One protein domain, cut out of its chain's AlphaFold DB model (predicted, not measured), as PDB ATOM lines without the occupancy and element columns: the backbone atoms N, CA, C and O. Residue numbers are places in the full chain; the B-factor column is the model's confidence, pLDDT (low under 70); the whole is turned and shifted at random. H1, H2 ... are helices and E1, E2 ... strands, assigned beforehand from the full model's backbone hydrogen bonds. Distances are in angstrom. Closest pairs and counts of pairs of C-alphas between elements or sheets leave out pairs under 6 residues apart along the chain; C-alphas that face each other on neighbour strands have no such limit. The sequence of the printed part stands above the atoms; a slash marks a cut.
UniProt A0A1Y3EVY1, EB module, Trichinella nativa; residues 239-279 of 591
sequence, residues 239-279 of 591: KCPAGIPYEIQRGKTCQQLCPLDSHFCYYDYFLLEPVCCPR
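This is residues 239 to 279 of the 591 residues of the protein "EB module" of Trichinella nativa (UniProt A0A1Y3EVY1). There is little regular structure: a small two-stranded hairpin, E1 and E2, forms the middle, a single helical turn, H1, lies over one face, and residues 239 to 253 wrap round its E2 side without a named element. The printed part has 41 residues, with H1, E1 and E2 in that order; the sheet E1 - E2 is antiparallel. The class is mixed, with 12 residues in named elements; the whole is compact, with a radius of gyration of the C-alphas of 9.4 A, and spans 22 by 21 by 13 A.

E1, residues 263 to 266, measures 9.1 A from C-alpha 263 at (222.532, 209.831, 279.035). E2, residues 275 to 278, measures 9.9 A and ends at (225.531, 209.529, 281.967). H1, residues 254 to 257, measures 5.7 A.

E1 and E2 form a hairpin, at 141 degrees between directions; N 264 and O 277 are within hydrogen-bond range at 2.8 A. The closest C-alphas of H1 and E1, Cys 254 and Cys 265, are 6.0 A apart. H1 is too short for any O i to N i+4 pair; its one O i to N i+3 pair is within range.

The farthest C-alphas, Asp 261 and Phe 270, are 26.2 A apart. The printed part has no cut and no long link. Residues 250 to 252 and 268 to 273 have pLDDT under 70.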
ATOM      1  N   LYS A 239     232.572 219.294 281.704       81.00
ATOM      2  CA  LYS A 239     232.691 218.024 282.424       81.00
ATOM      3  C   LYS A 239     231.315 217.577 282.888       81.00
ATOM      4  O   LYS A 239     230.464 218.403 283.205       81.00
ATOM      5  N   CYS A 240     231.114 216.269 282.960       85.31
ATOM      6  CA  CYS A 240     229.874 215.722 283.480       85.31
ATOM      7  C   CYS A 240     229.785 215.877 285.007       85.31
ATOM      8  O   CYS A 240     230.796 215.673 285.682       85.31
ATOM      9  N   PRO A 241     228.593 216.167 285.569       83.69
ATOM     10  CA  PRO A 241     228.383 216.188 287.020       83.69
ATOM     11  C   PRO A 241     228.682 214.842 287.698       83.69
ATOM     12  O   PRO A 241     229.045 214.803 288.870       83.69
ATOM     13  N   ALA A 242     228.545 213.741 286.953       82.62
ATOM     14  CA  ALA A 242     228.949 212.398 287.344       82.62
ATOM     15  C   ALA A 242     229.484 211.631 286.122       82.62
ATOM     16  O   ALA A 242     229.049 211.866 284.994       82.62
ATOM     17  N   GLY A 243     230.399 210.685 286.353       80.69
ATOM     18  CA  GLY A 243     230.941 209.809 285.311       80.69
ATOM     19  C   GLY A 243     231.851 210.502 284.288       80.69
ATOM     20  O   GLY A 243     232.409 211.571 284.533       80.69
ATOM     21  N   ILE A 244     232.026 209.845 283.140       83.81
ATOM     22  CA  ILE A 244     232.867 210.289 282.019       83.81
ATOM     23  C   ILE A 244     231.939 210.700 280.858       83.81
ATOM     24  O   ILE A 244     230.926 210.026 280.657       83.81
ATOM     25  N   PRO A 245     232.244 211.772 280.100       86.19
ATOM     26  CA  PRO A 245     231.520 212.115 278.877       86.19
ATOM     27  C   PRO A 245     231.415 210.962 277.873       86.19
ATOM     28  O   PRO A 245     232.380 210.233 277.651       86.19
ATOM     29  N   TYR A 246     230.266 210.855 277.210       86.38
ATOM     30  CA  TYR A 246     230.088 209.990 276.045       86.38
ATOM     31  C   TYR A 246     230.591 210.701 274.782       86.38
ATOM     32  O   TYR A 246     230.170 211.824 274.487       86.38
ATOM     33  N   GLU A 247     231.486 210.058 274.030       83.75
ATOM     34  CA  GLU A 247     232.074 210.640 272.822       83.75
ATOM     35  C   GLU A 247     231.063 210.707 271.666       83.75
ATOM     36  O   GLU A 247     230.561 209.696 271.177       83.75
ATOM     37  N   ILE A 248     230.792 211.926 271.200       78.94
ATOM     38  CA  ILE A 248     229.960 212.204 270.026       78.94
ATOM     39  C   ILE A 248     230.869 212.465 268.822       78.94
ATOM     40  O   ILE A 248     231.891 213.142 268.930       78.94
ATOM     41  N   GLN A 249     230.485 211.954 267.650       74.56
ATOM     42  CA  GLN A 249     231.236 212.157 266.407       74.56
ATOM     43  C   GLN A 249     231.341 213.652 266.039       74.56
ATOM     44  O   GLN A 249     230.349 214.384 266.102       74.56
ATOM     45  N   ARG A 250     232.537 214.099 265.615       63.75
ATOM     46  CA  ARG A 250     232.802 215.496 265.205       63.75
ATOM     47  C   ARG A 250     231.747 215.992 264.204       63.75
ATOM     48  O   ARG A 250     231.447 215.322 263.220       63.75
ATOM     49  N   GLY A 251     231.212 217.192 264.444       64.06
ATOM     50  CA  GLY A 251     230.215 217.828 263.573       64.06
ATOM     51  C   GLY A 251     228.760 217.385 263.792       64.06
ATOM     52  O   GLY A 251     227.903 217.714 262.973       64.06
ATOM     53  N   LYS A 252     228.456 216.657 264.875       69.88
ATOM     54  CA  LYS A 252     227.086 216.325 265.304       69.88
ATOM     55  C   LYS A 252     226.789 216.932 266.670       69.88
ATOM     56  O   LYS A 252     227.673 217.016 267.517       69.88
ATOM     57  N   THR A 253     225.554 217.383 266.881       75.56
ATOM     58  CA  THR A 253     225.179 218.032 268.147       75.56
ATOM     59  C   THR A 253     224.791 217.000 269.204       75.56
ATOM     60  O   THR A 253     224.361 215.891 268.878       75.56
ATOM     61  N   CYS A 254     224.890 217.362 270.487       79.75
ATOM     62  CA  CYS A 254     224.526 216.453 271.575       79.75
ATOM     63  C   CYS A 254     223.087 215.924 271.442       79.75
ATOM     64  O   CYS A 254     222.848 214.730 271.596       79.75
ATOM     65  N   GLN A 255     222.141 216.777 271.043       80.62
ATOM     66  CA  GLN A 255     220.729 216.414 270.887       80.62
ATOM     67  C   GLN A 255     220.470 215.427 269.729       80.62
ATOM     68  O   GLN A 255     219.381 214.868 269.653       80.62
ATOM     69  N   GLN A 256     221.440 215.213 268.829       81.69
ATOM     70  CA  GLN A 256     221.321 214.293 267.688       81.69
ATOM     71  C   GLN A 256     221.834 212.877 267.982       81.69
ATOM     72  O   GLN A 256     221.361 211.938 267.348       81.69
ATOM     73  N   LEU A 257     222.818 212.719 268.879       84.56
ATOM     74  CA  LEU A 257     223.522 211.443 269.099       84.56
ATOM     75  C   LEU A 257     223.663 211.013 270.571       84.56
ATOM     76  O   LEU A 257     224.128 209.904 270.819       84.56
ATOM     77  N   CYS A 258     223.276 211.837 271.548       88.00
ATOM     78  CA  CYS A 258     223.348 211.454 272.960       88.00
ATOM     79  C   CYS A 258     222.247 210.427 273.320       88.00
ATOM     80  O   CYS A 258     221.067 210.733 273.122       88.00
ATOM     81  N   PRO A 259     222.576 209.233 273.858       87.00
ATOM     82  CA  PRO A 259     221.580 208.193 274.144       87.00
ATOM     83  C   PRO A 259     220.537 208.617 275.195       87.00
ATOM     84  O   PRO A 259     220.843 208.765 276.375       87.00
ATOM     85  N   LEU A 260     219.276 208.792 274.785       80.31
ATOM     86  CA  LEU A 260     218.213 209.365 275.631       80.31
ATOM     87  C   LEU A 260     217.719 208.459 276.776       80.31
ATOM     88  O   LEU A 260     216.917 208.905 277.598       80.31
ATOM     89  N   ASP A 261     218.154 207.203 276.833       76.06
ATOM     90  CA  ASP A 261     217.769 206.207 277.841       76.06
ATOM     91  C   ASP A 261     218.731 206.154 279.044       76.06
ATOM     92  O   ASP A 261     218.336 205.813 280.156       76.06
ATOM     93  N   SER A 262     219.991 206.505 278.803       79.88
ATOM     94  CA  SER A 262     221.142 206.311 279.692       79.88
ATOM     95  C   SER A 262     221.899 207.616 279.949       79.88
ATOM     96  O   SER A 262     222.515 207.793 281.000       79.88
ATOM     97  N   HIS A 263     221.808 208.567 279.019       88.12
ATOM     98  CA  HIS A 263     222.532 209.831 279.035       88.12
ATOM     99  C   HIS A 263     221.588 211.041 278.914       88.12
ATOM    100  O   HIS A 263     220.375 210.937 278.685       88.12
ATOM    101  N   PHE A 264     222.142 212.228 279.128       86.81
ATOM    102  CA  PHE A 264     221.487 213.513 278.921       86.81
ATOM    103  C   PHE A 264     222.506 214.547 278.430       86.81
ATOM    104  O   PHE A 264     223.693 214.456 278.739       86.81
ATOM    105  N   CYS A 265     222.043 215.543 277.678       87.50
ATOM    106  CA  CYS A 265     222.874 216.691 277.328       87.50
ATOM    107  C   CYS A 265     222.956 217.630 278.527       87.50
ATOM    108  O   CYS A 265     221.974 218.295 278.864       87.50
ATOM    109  N   TYR A 266     224.117 217.664 279.174       84.94
ATOM    110  CA  TYR A 266     224.419 218.613 280.232       84.94
ATOM    111  C   TYR A 266     224.897 219.936 279.627       84.94
ATOM    112  O   TYR A 266     225.711 219.951 278.703       84.94
ATOM    113  N   TYR A 267     224.391 221.039 280.173       76.56
ATOM    114  CA  TYR A 267     224.778 222.402 279.832       76.56
ATOM    115  C   TYR A 267     225.307 223.058 281.110       76.56
ATOM    116  O   TYR A 267     224.597 223.115 282.115       76.56
ATOM    117  N   ASP A 268     226.535 223.561 281.062       68.25
ATOM    118  CA  ASP A 268     227.065 224.482 282.064       68.25
ATOM    119  C   ASP A 268     226.818 225.908 281.547       68.25
ATOM    120  O   ASP A 268     227.155 226.217 280.406       68.25
ATOM    121  N   TYR A 269     226.224 226.781 282.365       59.97
ATOM    122  CA  TYR A 269     225.904 228.161 281.981       59.97
ATOM    123  C   TYR A 269     227.130 229.000 281.585       59.97
ATOM    124  O   TYR A 269     226.976 230.023 280.918       59.97
ATOM    125  N   PHE A 270     228.338 228.586 281.975       56.03
ATOM    126  CA  PHE A 270     229.585 229.251 281.602       56.03
ATOM    127  C   PHE A 270     230.224 228.684 280.323       56.03
ATOM    128  O   PHE A 270     231.175 229.281 279.817       56.03
ATOM    129  N   LEU A 271     229.728 227.558 279.787       63.50
ATOM    130  CA  LEU A 271     230.375 226.797 278.712       63.50
ATOM    131  C   LEU A 271     229.459 226.651 277.490       63.50
ATOM    132  O   LEU A 271     228.327 226.186 277.566       63.50
ATOM    133  N   LEU A 272     229.975 227.023 276.320       56.19
ATOM    134  CA  LEU A 272     229.173 227.209 275.105       56.19
ATOM    135  C   LEU A 272     228.837 225.917 274.325       56.19
ATOM    136  O   LEU A 272     228.371 226.005 273.181       56.19
ATOM    137  N   GLU A 273     229.123 224.732 274.876       67.00
ATOM    138  CA  GLU A 273     228.959 223.434 274.199       67.00
ATOM    139  C   GLU A 273     228.403 222.375 275.164       67.00
ATOM    140  O   GLU A 273     229.039 222.094 276.183       67.00
ATOM    141  N   PRO A 274     227.226 221.781 274.875       75.44
ATOM    142  CA  PRO A 274     226.655 220.740 275.717       75.44
ATOM    143  C   PRO A 274     227.401 219.419 275.560       75.44
ATOM    144  O   PRO A 274     227.666 218.959 274.447       75.44
ATOM    145  N   VAL A 275     227.652 218.768 276.690       84.19
ATOM    146  CA  VAL A 275     228.334 217.475 276.773       84.19
ATOM    147  C   VAL A 275     227.322 216.365 277.065       84.19
ATOM    148  O   VAL A 275     226.412 216.535 277.877       84.19
ATOM    149  N   CYS A 276     227.452 215.222 276.388       88.81
ATOM    150  CA  CYS A 276     226.611 214.058 276.653       88.81
ATOM    151  C   CYS A 276     227.126 213.323 277.891       88.81
ATOM    152  O   CYS A 276     228.254 212.829 277.900       88.81
ATOM    153  N   CYS A 277     226.302 213.263 278.933       88.75
ATOM    154  CA  CYS A 277     226.682 212.763 280.248       88.75
ATOM    155  C   CYS A 277     225.794 211.608 280.696       88.75
ATOM    156  O   CYS A 277     224.589 211.659 280.442       88.75
ATOM    157  N   PRO A 278     226.340 210.590 281.384       87.81
ATOM    158  CA  PRO A 278     225.531 209.529 281.967       87.81
ATOM    159  C   PRO A 278     224.589 210.126 283.016       87.81
ATOM    160  O   PRO A 278     224.965 211.035 283.763       87.81
ATOM    161  N   ARG A 279     223.348 209.642 283.069       84.06
ATOM    162  CA  ARG A 279     222.362 210.124 284.044       84.06
ATOM    163  C   ARG A 279     222.781 209.705 285.456       84.06
ATOM    164  O   ARG A 279     222.976 208.512 285.681       84.06
TER     165      ARG A 279